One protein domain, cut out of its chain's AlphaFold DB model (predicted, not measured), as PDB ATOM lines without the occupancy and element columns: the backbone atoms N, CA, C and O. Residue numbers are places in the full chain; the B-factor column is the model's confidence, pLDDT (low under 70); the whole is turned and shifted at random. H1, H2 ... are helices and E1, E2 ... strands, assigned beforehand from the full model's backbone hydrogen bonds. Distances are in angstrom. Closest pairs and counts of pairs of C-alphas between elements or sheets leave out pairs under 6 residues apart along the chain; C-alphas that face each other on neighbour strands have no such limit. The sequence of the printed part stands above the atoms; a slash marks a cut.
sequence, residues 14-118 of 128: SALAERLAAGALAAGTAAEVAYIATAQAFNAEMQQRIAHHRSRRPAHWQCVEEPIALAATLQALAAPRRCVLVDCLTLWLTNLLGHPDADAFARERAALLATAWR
ATOM      1  N   SER A  14     143.507 144.613 177.658       88.50
ATOM      2  CA  SER A  14     143.924 143.230 177.921       88.50
ATOM      3  C   SER A  14     144.295 142.513 176.623       88.50
ATOM      4  O   SER A  14     145.359 141.914 176.537       88.50
ATOM      5  N   ALA A  15     143.497 142.692 175.563       90.00
ATOM      6  CA  ALA A  15     143.795 142.121 174.251       90.00
ATOM      7  C   ALA A  15     145.086 142.700 173.638       90.00
ATOM      8  O   ALA A  15     145.832 141.982 172.980       90.00
ATOM      9  N   LEU A  16     145.372 143.991 173.844       93.19
ATOM     10  CA  LEU A  16     146.652 144.581 173.441       93.19
ATOM     11  C   LEU A  16     147.822 143.981 174.235       93.19
ATOM     12  O   LEU A  16     148.830 143.622 173.633       93.19
ATOM     13  N   ALA A  17     147.685 143.846 175.556       93.94
ATOM     14  CA  ALA A  17     148.704 143.253 176.419       93.94
ATOM     15  C   ALA A  17     149.022 141.804 176.011       93.94
ATOM     16  O   ALA A  17     150.189 141.440 175.875       93.94
ATOM     17  N   GLU A  18     147.988 141.005 175.743       93.69
ATOM     18  CA  GLU A  18     148.114 139.622 175.272       93.69
ATOM     19  C   GLU A  18     148.823 139.551 173.911       93.69
ATOM     20  O   GLU A  18     149.748 138.758 173.739       93.69
ATOM     21  N   ARG A  19     148.477 140.428 172.956       93.81
ATOM     22  CA  ARG A  19     149.180 140.491 171.661       93.81
ATOM     23  C   ARG A  19     150.660 140.834 171.811       93.81
ATOM     24  O   ARG A  19     151.484 140.247 171.118       93.81
ATOM     25  N   LEU A  20     151.006 141.761 172.704       94.75
ATOM     26  CA  LEU A  20     152.404 142.119 172.960       94.75
ATOM     27  C   LEU A  20     153.183 140.949 173.577       94.75
ATOM     28  O   LEU A  20     154.311 140.688 173.165       94.75
ATOM     29  N   ALA A  21     152.578 140.212 174.512       94.50
ATOM     30  CA  ALA A  21     153.187 139.023 175.105       94.50
ATOM     31  C   ALA A  21     153.380 137.894 174.073       94.50
ATOM     32  O   ALA A  21     154.461 137.311 173.995       94.50
ATOM     33  N   ALA A  22     152.384 137.644 173.217       94.62
ATOM     34  CA  ALA A  22     152.504 136.692 172.111       94.62
ATOM     35  C   ALA A  22     153.584 137.113 171.098       94.62
ATOM     36  O   ALA A  22     154.384 136.288 170.663       94.62
ATOM     37  N   GLY A  23     153.662 138.405 170.767       95.12
ATOM     38  CA  GLY A  23     154.721 138.952 169.917       95.12
ATOM     39  C   GLY A  23     156.115 138.777 170.524       95.12
ATOM     40  O   GLY A  23     157.056 138.440 169.810       95.12
ATOM     41  N   ALA A  24     156.251 138.930 171.846       94.00
ATOM     42  CA  ALA A  24     157.518 138.716 172.542       94.00
ATOM     43  C   ALA A  24     157.997 137.257 172.466       94.00
ATOM     44  O   ALA A  24     159.204 137.037 172.315       94.00
ATOM     45  N   LEU A  25     157.067 136.292 172.533       94.69
ATOM     46  CA  LEU A  25     157.343 134.871 172.293       94.69
ATOM     47  C   LEU A  25     157.785 134.630 170.847       94.69
ATOM     48  O   LEU A  25     158.841 134.047 170.617       94.69
ATOM     49  N   ALA A  26     157.016 135.126 169.873       95.69
ATOM     50  CA  ALA A  26     157.301 134.933 168.451       95.69
ATOM     51  C   ALA A  26     158.654 135.537 168.030       95.69
ATOM     52  O   ALA A  26     159.382 134.946 167.239       95.69
ATOM     53  N   ALA A  27     159.023 136.687 168.600       95.44
ATOM     54  CA  ALA A  27     160.310 137.337 168.365       95.44
ATOM     55  C   ALA A  27     161.479 136.704 169.151       95.44
ATOM     56  O   ALA A  27     162.607 137.186 169.072       95.44
ATOM     57  N   GLY A  28     161.227 135.687 169.984       94.50
ATOM     58  CA  GLY A  28     162.237 135.032 170.822       94.50
ATOM     59  C   GLY A  28     162.763 135.880 171.986       94.50
ATOM     60  O   GLY A  28     163.613 135.420 172.753       94.50
ATOM     61  N   THR A  29     162.259 137.104 172.166       94.19
ATOM     62  CA  THR A  29     162.638 137.999 173.275       94.19
ATOM     63  C   THR A  29     162.133 137.501 174.633       94.19
ATOM     64  O   THR A  29     162.757 137.764 175.664       94.19
ATOM     65  N   ALA A  30     161.048 136.723 174.627       94.88
ATOM     66  CA  ALA A  30     160.595 135.894 175.732       94.88
ATOM     67  C   ALA A  30     160.540 134.426 175.278       94.88
ATOM     68  O   ALA A  30     160.294 134.142 174.112       94.88
ATOM     69  N   ALA A  31     160.795 133.503 176.198       95.56
ATOM     70  CA  ALA A  31     160.600 132.067 176.013       95.56
ATOM     71  C   ALA A  31     159.257 131.600 176.594       95.56
ATOM     72  O   ALA A  31     158.703 130.601 176.154       95.56
ATOM     73  N   GLU A  32     158.733 132.331 177.580       96.06
ATOM     74  CA  GLU A  32     157.544 131.948 178.337       96.06
ATOM     75  C   GLU A  32     156.718 133.182 178.711       96.06
ATOM     76  O   GLU A  32     157.259 134.283 178.874       96.06
ATOM     77  N   VAL A  33     155.413 132.981 178.906       96.50
ATOM     78  CA  VAL A  33     154.495 133.992 179.441       96.50
ATOM     79  C   VAL A  33     153.853 133.462 180.719       96.50
ATOM     80  O   VAL A  33     153.301 132.361 180.735       96.50
ATOM     81  N   ALA A  34     153.904 134.273 181.774       96.00
ATOM     82  CA  ALA A  34     153.133 134.073 182.991       96.00
ATOM     83  C   ALA A  34     152.094 135.187 183.132       96.00
ATOM     84  O   ALA A  34     152.408 136.375 183.058       96.00
ATOM     85  N   TYR A  35     150.847 134.796 183.334       95.81
ATOM     86  CA  TYR A  35     149.700 135.674 183.466       95.81
ATOM     87  C   TYR A  35     149.244 135.698 184.923       95.81
ATOM     88  O   TYR A  35     148.974 134.650 185.504       95.81
ATOM     89  N   ILE A  36     149.118 136.886 185.502       96.12
ATOM     90  CA  ILE A  36     148.599 137.103 186.849       96.12
ATOM     91  C   ILE A  36     147.211 137.728 186.723       96.12
ATOM     92  O   ILE A  36     147.073 138.883 186.311       96.12
ATOM     93  N   ALA A  37     146.184 136.954 187.064       94.81
ATOM     94  CA  ALA A  37     144.807 137.414 187.115       94.81
ATOM     95  C   ALA A  37     144.484 137.898 188.531       94.81
ATOM     96  O   ALA A  37     144.581 137.136 189.488       94.81
ATOM     97  N   THR A  38     144.082 139.160 188.660       95.44
ATOM     98  CA  THR A  38     143.746 139.769 189.960       95.44
ATOM     99  C   THR A  38     142.236 139.842 190.192       95.44
ATOM    100  O   THR A  38     141.781 140.205 191.270       95.44
ATOM    101  N   ALA A  39     141.433 139.522 189.176       92.19
ATOM    102  CA  ALA A  39     139.980 139.558 189.257       92.19
ATOM    103  C   ALA A  39     139.432 138.451 190.169       92.19
ATOM    104  O   ALA A  39     139.796 137.287 190.015       92.19
ATOM    105  N   GLN A  40     138.486 138.800 191.040       88.00
ATOM    106  CA  GLN A  40     137.706 137.845 191.828       88.00
ATOM    107  C   GLN A  40     136.256 137.811 191.347       88.00
ATOM    108  O   GLN A  40     135.668 138.837 190.999       88.00
ATOM    109  N   ALA A  41     135.673 136.616 191.309       86.50
ATOM    110  CA  ALA A  41     134.348 136.389 190.757       86.50
ATOM    111  C   ALA A  41     133.274 136.417 191.858       86.50
ATOM    112  O   ALA A  41     132.846 135.375 192.342       86.50
ATOM    113  N   PHE A  42     132.840 137.615 192.259       82.50
ATOM    114  CA  PHE A  42     131.819 137.780 193.309       82.50
ATOM    115  C   PHE A  42     130.371 137.704 192.800       82.50
ATOM    116  O   PHE A  42     129.437 137.668 193.594       82.50
ATOM    117  N   ASN A  43     130.163 137.696 191.480       84.75
ATOM    118  CA  ASN A  43     128.847 137.559 190.858       84.75
ATOM    119  C   ASN A  43     128.934 136.844 189.497       84.75
ATOM    120  O   ASN A  43     130.021 136.681 188.932       84.75
ATOM    121  N   ALA A  44     127.779 136.430 188.968       82.38
ATOM    122  CA  ALA A  44     127.683 135.676 187.717       82.38
ATOM    123  C   ALA A  44     128.217 136.451 186.497       82.38
ATOM    124  O   ALA A  44     128.867 135.869 185.629       82.38
ATOM    125  N   GLU A  45     128.016 137.772 186.445       84.56
ATOM    126  CA  GLU A  45     128.558 138.609 185.367       84.56
ATOM    127  C   GLU A  45     130.096 138.562 185.351       84.56
ATOM    128  O   GLU A  45     130.722 138.352 184.308       84.56
ATOM    129  N   MET A  46     130.730 138.711 186.516       82.44
ATOM    130  CA  MET A  46     132.182 138.663 186.644       82.44
ATOM    131  C   MET A  46     132.726 137.264 186.348       82.44
ATOM    132  O   MET A  46     133.759 137.144 185.692       82.44
ATOM    133  N   GLN A  47     132.014 136.207 186.754       86.06
ATOM    134  CA  GLN A  47     132.357 134.825 186.401       86.06
ATOM    135  C   GLN A  47     132.391 134.626 184.881       86.06
ATOM    136  O   GLN A  47     133.384 134.124 184.351       86.06
ATOM    137  N   GLN A  48     131.359 135.080 184.166       85.75
ATOM    138  CA  GLN A  48     131.308 134.999 182.702       85.75
ATOM    139  C   GLN A  48     132.442 135.794 182.046       85.75
ATOM    140  O   GLN A  48     133.082 135.321 181.105       85.75
ATOM    141  N   ARG A  49     132.746 136.987 182.567       82.56
ATOM    142  CA  ARG A  49     133.853 137.811 182.065       82.56
ATOM    143  C   ARG A  49     135.207 137.145 182.288       82.56
ATOM    144  O   ARG A  49     136.019 137.116 181.365       82.56
ATOM    145  N   ILE A  50     135.446 136.576 183.467       84.44
ATOM    146  CA  ILE A  50     136.673 135.828 183.763       84.44
ATOM    147  C   ILE A  50     136.786 134.613 182.842       84.44
ATOM    148  O   ILE A  50     137.853 134.402 182.267       84.44
ATOM    149  N   ALA A  51     135.700 133.859 182.639       85.00
ATOM    150  CA  ALA A  51     135.675 132.711 181.734       85.00
ATOM    151  C   ALA A  51     136.025 133.115 180.294       85.00
ATOM    152  O   ALA A  51     136.895 132.501 179.677       85.00
ATOM    153  N   HIS A  52     135.441 134.209 179.794       83.75
ATOM    154  CA  HIS A  52     135.787 134.764 178.487       83.75
ATOM    155  C   HIS A  52     137.270 135.124 178.397       83.75
ATOM    156  O   HIS A  52     137.961 134.678 177.486       83.75
ATOM    157  N   HIS A  53     137.799 135.863 179.375       81.69
ATOM    158  CA  HIS A  53     139.224 136.190 179.413       81.69
ATOM    159  C   HIS A  53     140.104 134.936 179.483       81.69
ATOM    160  O   HIS A  53     141.150 134.905 178.849       81.69
ATOM    161  N   ARG A  54     139.725 133.905 180.251       83.38
ATOM    162  CA  ARG A  54     140.471 132.635 180.317       83.38
ATOM    163  C   ARG A  54     140.480 131.933 178.956       83.38
ATOM    164  O   ARG A  54     141.542 131.512 178.523       83.38
ATOM    165  N   SER A  55     139.346 131.890 178.254       83.25
ATOM    166  CA  SER A  55     139.220 131.208 176.955       83.25
ATOM    167  C   SER A  55     140.073 131.811 175.831       83.25
ATOM    168  O   SER A  55     140.474 131.101 174.916       83.25
ATOM    169  N   ARG A  56     140.369 133.116 175.893       82.25
ATOM    170  CA  ARG A  56     141.200 133.799 174.886       82.25
ATOM    171  C   ARG A  56     142.695 133.564 175.072       82.25
ATOM    172  O   ARG A  56     143.464 133.769 174.135       82.25
ATOM    173  N   ARG A  57     143.115 133.190 176.281       85.12
ATOM    174  CA  ARG A  57     144.528 133.014 176.612       85.12
ATOM    175  C   ARG A  57     145.023 131.674 176.062       85.12
ATOM    176  O   ARG A  57     144.332 130.668 176.218       85.12
ATOM    177  N   PRO A  58     146.222 131.619 175.456       88.44
ATOM    178  CA  PRO A  58     146.804 130.349 175.047       88.44
ATOM    179  C   PRO A  58     147.008 129.414 176.246       88.44
ATOM    180  O   PRO A  58     147.568 129.819 177.260       88.44
ATOM    181  N   ALA A  59     146.618 128.142 176.110       87.50
ATOM    182  CA  ALA A  59     146.693 127.159 177.198       87.50
ATOM    183  C   ALA A  59     148.123 126.884 177.705       87.50
ATOM    184  O   ALA A  59     148.300 126.423 178.827       87.50
ATOM    185  N   HIS A  60     149.144 127.175 176.892       90.19
ATOM    186  CA  HIS A  60     150.552 127.024 177.273       90.19
ATOM    187  C   HIS A  60     151.069 128.170 178.160       90.19
ATOM    188  O   HIS A  60     152.213 128.124 178.606       90.19
ATOM    189  N   TRP A  61     150.274 129.218 178.397       94.56
ATOM    190  CA  TRP A  61     150.649 130.282 179.324       94.56
ATOM    191  C   TRP A  61     150.371 129.841 180.753       94.56
ATOM    192  O   TRP A  61     149.262 129.415 181.080       94.56
ATOM    193  N   GLN A  62     151.358 130.009 181.629       94.62
ATOM    194  CA  GLN A  62     151.130 129.828 183.056       94.62
ATOM    195  C   GLN A  62     150.143 130.901 183.528       94.62
ATOM    196  O   GLN A  62     150.345 132.083 183.255       94.62
ATOM    197  N   CYS A  63     149.095 130.513 184.251       93.69
ATOM    198  CA  CYS A  63     148.144 131.445 184.849       93.69
ATOM    199  C   CYS A  63     148.150 131.288 186.368       93.69
ATOM    200  O   CYS A  63     148.013 130.179 186.877       93.69
ATOM    201  N   VAL A  64     148.292 132.403 187.079       95.25
ATOM    202  CA  VAL A  64     148.209 132.483 188.537       95.25
ATOM    203  C   VAL A  64     147.094 133.455 188.893       95.25
ATOM    204  O   VAL A  64     147.048 134.572 188.379       95.25
ATOM    205  N   GLU A  65     146.180 133.023 189.752       95.19
ATOM    206  CA  GLU A  65     145.159 133.890 190.331       95.19
ATOM    207  C   GLU A  65     145.689 134.447 191.640       95.19
ATOM    208  O   GLU A  65     145.867 133.707 192.601       95.19
ATOM    209  N   GLU A  66     145.984 135.744 191.648       97.12
ATOM    210  CA  GLU A  66     146.531 136.431 192.812       97.12
ATOM    211  C   GLU A  66     145.820 137.778 192.994       97.12
ATOM    212  O   GLU A  66     146.171 138.765 192.337       97.12
ATOM    213  N   PRO A  67     144.790 137.836 193.852       96.44
ATOM    214  CA  PRO A  67     144.017 139.049 194.058       96.44
ATOM    215  C   PRO A  67     144.681 140.062 194.998       96.44
ATOM    216  O   PRO A  67     144.263 141.219 194.955       96.44
ATOM    217  N   ILE A  68     145.670 139.666 195.817       97.31
ATOM    218  CA  ILE A  68     146.205 140.483 196.922       97.31
ATOM    219  C   ILE A  68     147.735 140.598 196.870       97.31
ATOM    220  O   ILE A  68     148.247 141.698 196.660       97.31
ATOM    221  N   ALA A  69     148.474 139.492 196.992       97.25
ATOM    222  CA  ALA A  69     149.933 139.442 197.151       97.25
ATOM    223  C   ALA A  69     150.697 139.597 195.818       97.25
ATOM    224  O   ALA A  69     151.623 138.846 195.489       97.25
ATOM    225  N   LEU A  70     150.315 140.595 195.015       97.06
ATOM    226  CA  LEU A  70     150.809 140.794 193.649       97.06
ATOM    227  C   LEU A  70     152.332 140.973 193.591       97.06
ATOM    228  O   LEU A  70     152.980 140.457 192.683       97.06
ATOM    229  N   ALA A  71     152.916 141.697 194.549       96.44
ATOM    230  CA  ALA A  71     154.356 141.936 194.587       96.44
ATOM    231  C   ALA A  71     155.151 140.639 194.797       96.44
ATOM    232  O   ALA A  71     156.126 140.396 194.085       96.44
ATOM    233  N   ALA A  72     154.710 139.793 195.731       96.69
ATOM    234  CA  ALA A  72     155.332 138.501 195.998       96.69
ATOM    235  C   ALA A  72     155.219 137.575 194.778       96.69
ATOM    236  O   ALA A  72     156.217 137.002 194.339       96.69
ATOM    237  N   THR A  73     154.041 137.514 194.157       97.12
ATOM    238  CA  THR A  73     153.808 136.702 192.954       97.12
ATOM    239  C   THR A  73     154.628 137.190 191.759       97.12
ATOM    240  O   THR A  73     155.217 136.381 191.042       97.12
ATOM    241  N   LEU A  74     154.774 138.507 191.577       95.00
ATOM    242  CA  LEU A  74     155.687 139.070 190.578       95.00
ATOM    243  C   LEU A  74     157.137 138.641 190.822       95.00
ATOM    244  O   LEU A  74     157.824 138.292 189.868       95.00
ATOM    245  N   GLN A  75     157.612 138.656 192.069       94.25
ATOM    246  CA  GLN A  75     158.975 138.229 192.403       94.25
ATOM    247  C   GLN A  75     159.186 136.732 192.160       94.25
ATOM    248  O   GLN A  75     160.214 136.356 191.602       94.25
ATOM    249  N   ALA A  76     158.211 135.898 192.528       95.56
ATOM    250  CA  ALA A  76     158.265 134.453 192.322       95.56
ATOM    251  C   ALA A  76     158.257 134.073 190.832       95.56
ATOM    252  O   ALA A  76     158.927 133.126 190.421       95.56
ATOM    253  N   LEU A  77     157.516 134.821 190.011       94.50
ATOM    254  CA  LEU A  77     157.423 134.572 188.573       94.50
ATOM    255  C   LEU A  77     158.526 135.261 187.766       94.50
ATOM    256  O   LEU A  77     158.768 134.857 186.630       94.50
ATOM    257  N   ALA A  78     159.197 136.281 188.306       90.38
ATOM    258  CA  ALA A  78     160.229 137.023 187.594       90.38
ATOM    259  C   ALA A  78     161.442 136.137 187.268       90.38
ATOM    260  O   ALA A  78     162.245 135.793 188.132       90.38
ATOM    261  N   ALA A  79     161.625 135.847 185.981       91.75
ATOM    262  CA  ALA A  79     162.750 135.076 185.469       91.75
ATOM    263  C   ALA A  79     163.316 135.713 184.186       91.75
ATOM    264  O   ALA A  79     162.590 136.407 183.462       91.75
ATOM    265  N   PRO A  80     164.608 135.497 183.867       92.06
ATOM    266  CA  PRO A  80     165.144 135.850 182.558       92.06
ATOM    267  C   PRO A  80     164.287 135.243 181.443       92.06
ATOM    268  O   PRO A  80     163.865 134.097 181.543       92.06
ATOM    269  N   ARG A  81     164.041 136.010 180.376       92.88
ATOM    270  CA  ARG A  81     163.226 135.595 179.219       92.88
ATOM    271  C   ARG A  81     161.777 135.199 179.540       92.88
ATOM    272  O   ARG A  81     161.108 134.681 178.655       92.88
ATOM    273  N   ARG A  82     161.246 135.485 180.730       95.06
ATOM    274  CA  ARG A  82     159.814 135.335 181.005       95.06
ATOM    275  C   ARG A  82     159.113 136.685 180.918       95.06
ATOM    276  O   ARG A  82     159.520 137.653 181.561       95.06
ATOM    277  N   CYS A  83     158.057 136.754 180.115       95.81
ATOM    278  CA  CYS A  83     157.142 137.886 180.103       95.81
ATOM    279  C   CYS A  83     156.089 137.671 181.195       95.81
ATOM    280  O   CYS A  83     155.454 136.621 181.233       95.81
ATOM    281  N   VAL A  84     155.910 138.646 182.087       95.75
ATOM    282  CA  VAL A  84     154.864 138.594 183.115       95.75
ATOM    283  C   VAL A  84     153.806 139.644 182.795       95.75
ATOM    284  O   VAL A  84     154.131 140.825 182.660       95.75
ATOM    285  N   LEU A  85     152.553 139.213 182.664       95.12
ATOM    286  CA  LEU A  85     151.398 140.051 182.348       95.12
ATOM    287  C   LEU A  85     150.455 140.079 183.553       95.12
ATOM    288  O   LEU A  85     150.090 139.029 184.064       95.12
ATOM    289  N   VAL A  86     150.054 141.270 183.999       95.31
ATOM    290  CA  VAL A  86     149.097 141.461 185.103       95.31
ATOM    291  C   VAL A  86     147.784 142.022 184.555       95.31
ATOM    292  O   VAL A  86     147.796 143.080 183.926       95.31
ATOM    293  N   ASP A  87     146.655 141.361 184.824       92.44
ATOM    294  CA  ASP A  87     145.309 141.825 184.444       92.44
ATOM    295  C   ASP A  87     144.348 141.743 185.651       92.44
ATOM    296  O   ASP A  87     143.973 140.655 186.086       92.44
ATOM    297  N   CYS A  88     143.950 142.853 186.282       91.25
ATOM    298  CA  CYS A  88     144.454 144.222 186.106       91.25
ATOM    299  C   CYS A  88     144.729 144.910 187.448       91.25
ATOM    300  O   CYS A  88     144.201 144.536 188.496       91.25
ATOM    301  N   LEU A  89     145.516 145.987 187.407       94.19
ATOM    302  CA  LEU A  89     145.810 146.780 188.604       94.19
ATOM    303  C   LEU A  89     144.555 147.416 189.218       94.19
ATOM    304  O   LEU A  89     144.496 147.567 190.428       94.19
ATOM    305  N   THR A  90     143.535 147.755 188.423       92.31
ATOM    306  CA  THR A  90     142.293 148.337 188.956       92.31
ATOM    307  C   THR A  90     141.556 147.358 189.867       92.31
ATOM    308  O   THR A  90     141.187 147.739 190.969       92.31
ATOM    309  N   LEU A  91     141.387 146.099 189.448       92.44
ATOM    310  CA  LEU A  91     140.730 145.090 190.287       92.44
ATOM    311  C   LEU A  91     141.585 144.712 191.494       92.44
ATOM    312  O   LEU A  91     141.045 144.552 192.579       92.44
ATOM    313  N   TRP A  92     142.908 144.669 191.339       96.06
ATOM    314  CA  TRP A  92     143.818 144.490 192.471       96.06
ATOM    315  C   TRP A  92     143.638 145.585 193.534       96.06
ATOM    316  O   TRP A  92     143.484 145.286 194.714       96.06
ATOM    317  N   LEU A  93     143.567 146.854 193.116       95.44
ATOM    318  CA  LEU A  93     143.273 147.970 194.020       95.44
ATOM    319  C   LEU A  93     141.894 147.819 194.674       95.44
ATOM    320  O   LEU A  93     141.776 148.030 195.876       95.44
ATOM    321  N   THR A  94     140.863 147.435 193.917       94.31
ATOM    322  CA  THR A  94     139.523 147.183 194.468       94.31
ATOM    323  C   THR A  94     139.539 146.083 195.530       94.31
ATOM    324  O   THR A  94     138.945 146.277 196.588       94.31
ATOM    325  N   ASN A  95     140.245 144.974 195.293       95.38
ATOM    326  CA  ASN A  95     140.354 143.887 196.267       95.38
ATOM    327  C   ASN A  95     141.026 144.364 197.562       95.38
ATOM    328  O   ASN A  95     140.558 144.033 198.644       95.38
ATOM    329  N   LEU A  96     142.089 145.172 197.458       96.81
ATOM    330  CA  LEU A  96     142.790 145.723 198.621       96.81
ATOM    331  C   LEU A  96     141.941 146.725 199.406       96.81
ATOM    332  O   LEU A  96     141.978 146.721 200.631       96.81
ATOM    333  N   LEU A  97     141.176 147.576 198.720       94.06
ATOM    334  CA  LEU A  97     140.291 148.547 199.369       94.06
ATOM    335  C   LEU A  97     139.102 147.878 200.075       94.06
ATOM    336  O   LEU A  97     138.598 148.421 201.051       94.06
ATOM    337  N   GLY A  98     138.657 146.719 199.584       92.88
ATOM    338  CA  GLY A  98     137.624 145.897 200.219       92.88
ATOM    339  C   GLY A  98     138.162 144.864 201.213       92.88
ATOM    340  O   GLY A  98     137.386 144.050 201.711       92.88
ATOM    341  N   HIS A  99     139.472 144.841 201.472       95.00
ATOM    342  CA  HIS A  99     140.096 143.836 202.324       95.00
ATOM    343  C   HIS A  99     139.825 144.135 203.814       95.00
ATOM    344  O   HIS A  99     139.906 145.294 204.220       95.00
ATOM    345  N   PRO A 100     139.533 143.124 204.660       95.19
ATOM    346  CA  PRO A 100     139.208 143.342 206.078       95.19
ATOM    347  C   PRO A 100     140.384 143.883 206.907       95.19
ATOM    348  O   PRO A 100     140.181 144.535 207.926       95.19
ATOM    349  N   ASP A 101     141.615 143.608 206.482       96.50
ATOM    350  CA  ASP A 101     142.818 144.188 207.080       96.50
ATOM    351  C   ASP A 101     143.066 145.599 206.523       96.50
ATOM    352  O   ASP A 101     143.435 145.752 205.355       96.50
ATOM    353  N   ALA A 102     142.896 146.607 207.382       93.00
ATOM    354  CA  ALA A 102     143.033 148.027 207.053       93.00
ATOM    355  C   ALA A 102     144.435 148.415 206.544       93.00
ATOM    356  O   ALA A 102     144.577 149.364 205.770       93.00
ATOM    357  N   ASP A 103     145.466 147.662 206.926       96.56
ATOM    358  CA  ASP A 103     146.848 147.927 206.537       96.56
ATOM    359  C   ASP A 103     147.240 147.205 205.236       96.56
ATOM    360  O   ASP A 103     148.294 147.498 204.659       96.56
ATOM    361  N   ALA A 104     146.402 146.292 204.723       96.38
ATOM    362  CA  ALA A 104     146.701 145.505 203.525       96.38
ATOM    363  C   ALA A 104     147.017 146.392 202.314       96.38
ATOM    364  O   ALA A 104     148.023 146.180 201.635       96.38
ATOM    365  N   PHE A 105     146.225 147.443 202.080       96.38
ATOM    366  CA  PHE A 105     146.479 148.378 200.984       96.38
ATOM    367  C   PHE A 105     147.851 149.053 201.101       96.38
ATOM    368  O   PHE A 105     148.592 149.127 200.119       96.38
ATOM    369  N   ALA A 106     148.208 149.540 202.293       96.62
ATOM    370  CA  ALA A 106     149.475 150.229 202.508       96.62
ATOM    371  C   ALA A 106     150.670 149.286 202.304       96.62
ATOM    372  O   ALA A 106     151.615 149.650 201.593       96.62
ATOM    373  N   ARG A 107     150.606 148.074 202.871       97.19
ATOM    374  CA  ARG A 107     151.671 147.066 202.772       97.19
ATOM    375  C   ARG A 107     151.864 146.575 201.339       97.19
ATOM    376  O   ARG A 107     152.982 146.637 200.826       97.19
ATOM    377  N   GLU A 108     150.791 146.171 200.663       97.62
ATOM    378  CA  GLU A 108     150.876 145.612 199.308       97.62
ATOM    379  C   GLU A 108     151.265 146.670 198.265       97.62
ATOM    380  O   GLU A 108     152.076 146.409 197.371       97.62
ATOM    381  N   ARG A 109     150.788 147.914 198.416       96.06
ATOM    382  CA  ARG A 109     151.243 149.044 197.590       96.06
ATOM    383  C   ARG A 109     152.740 149.292 197.757       96.06
ATOM    384  O   ARG A 109     153.442 149.455 196.758       96.06
ATOM    385  N   ALA A 110     153.231 149.336 198.996       95.69
ATOM    386  CA  ALA A 110     154.652 149.543 199.269       95.69
ATOM    387  C   ALA A 110     155.506 148.410 198.674       95.69
ATOM    388  O   ALA A 110     156.503 148.681 197.999       95.69
ATOM    389  N   ALA A 111     155.077 147.157 198.840       96.00
ATOM    390  CA  ALA A 111     155.752 145.991 198.278       96.00
ATOM    391  C   ALA A 111     155.795 146.023 196.739       96.00
ATOM    392  O   ALA A 111     156.840 145.742 196.134       96.00
ATOM    393  N   LEU A 112     154.694 146.413 196.086       94.38
ATOM    394  CA  LEU A 112     154.639 146.518 194.628       94.38
ATOM    395  C   LEU A 112     155.594 147.596 194.113       94.38
ATOM    396  O   LEU A 112     156.356 147.329 193.185       94.38
ATOM    397  N   LEU A 113     155.607 148.783 194.727       92.38
ATOM    398  CA  LEU A 113     156.508 149.875 194.341       92.38
ATOM    399  C   LEU A 113     157.982 149.487 194.524       92.38
ATOM    400  O   LEU A 113     158.795 149.714 193.625       92.38
ATOM    401  N   ALA A 114     158.315 148.825 195.636       91.06
ATOM    402  CA  ALA A 114     159.662 148.322 195.886       91.06
ATOM    403  C   ALA A 114     160.101 147.285 194.838       91.06
ATOM    404  O   ALA A 114     161.264 147.260 194.445       91.06
ATOM    405  N   THR A 115     159.179 146.455 194.345       86.81
ATOM    406  CA  THR A 115     159.450 145.428 193.321       86.81
ATOM    407  C   THR A 115     159.558 146.031 191.919       86.81
ATOM    408  O   THR A 115     160.494 145.745 191.166       86.81
ATOM    409  N   ALA A 116     158.605 146.893 191.565       72.75
ATOM    410  CA  ALA A 116     158.454 147.474 190.239       72.75
ATOM    411  C   ALA A 116     159.466 148.583 189.943       72.75
ATOM    412  O   ALA A 116     159.635 148.923 188.775       72.75
ATOM    413  N   TRP A 117     160.152 149.128 190.953       63.69
ATOM    414  CA  TRP A 117     161.091 150.241 190.791       63.69
ATOM    415  C   TRP A 117     162.462 150.007 191.441       63.69
ATOM    416  O   TRP A 117     163.168 150.956 191.771       63.69
ATOM    417  N   ARG A 118     162.921 148.751 191.569       59.38
ATOM    418  CA  ARG A 118     164.352 148.537 191.864       59.38
ATOM    419  C   ARG A 118     165.166 149.144 190.713       59.38
ATOM    420  O   ARG A 118     164.930 148.727 189.567       59.38
TER     421      ARG A 118
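Overview. This is residues 14 to 118 of the 128 residues of the protein "Adenosylcobinamide kinase" of Xanthomonas cucurbitae (UniProt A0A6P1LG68). A small parallel sheet of three strands, E2, E1, E3, makes the core, with H1 over one face and the shorter H3 over the other. H2 stands off to one side and only grazes the sheet, while H4 and H5 make a helical hairpin on the other side, where H5 packs on H3. The printed part has 105 residues, with five named helices and three named strands that follow each other along the chain as H1 E1 H2 E2 H3 E3 H4 H5; the class is mixed, helices and strands. It is compact, with a radius of gyration of the C-alphas of 14.4 A, and flat, spanning 43 by 38 by 18 A.

Along the chain. Look first at the sheet: E1, residues 32 to 37, runs 16.4 A from C-alpha 32 at (157.544, 131.948, 178.337); E2 is residues 62 to 65 and E3 82 to 87. Find C-alpha 14 at (143.924, 143.230, 177.921), where H1 begins, running 18.4 A to residue 26. H2 is residues 44 to 56, 18.7 A; H3 is 70 to 77; H4 is 89 to 97. H5, residues 104 to 116, ends at (158.454, 147.474, 190.239).

Arrangement. Between E1 and E3, N 36 and O 85 are 2.8 A apart; between E2 and E1, N 35 and O 62 are 2.8 A apart. H1 runs along the strands at a height of 9.4 A over the sheet, its closest C-alphas to E3 being Ala 21 and Cys 83, 6.5 A. H3 is on the opposite face, at 9.6 A. E1, H2, E2 form a strand-helix-strand unit, two parallel neighbours joined through a helix; E2, H3, E3 form a split one, with E1 between; both crossovers are right-handed. H3 and H5 touch, C-alphas 71 and 112 being 4.6 A apart. H5 touches H4 with residues 104 to 105 alone. In each helix every O i to N i+4 pair is within hydrogen-bond range.

Size, cuts and confidence. The C-alphas farthest apart, Ala 27 and Ala 102, are 43.7 A apart. The printed part has no cut and no long link. Residues 117 to 118 have pLDDT under 70.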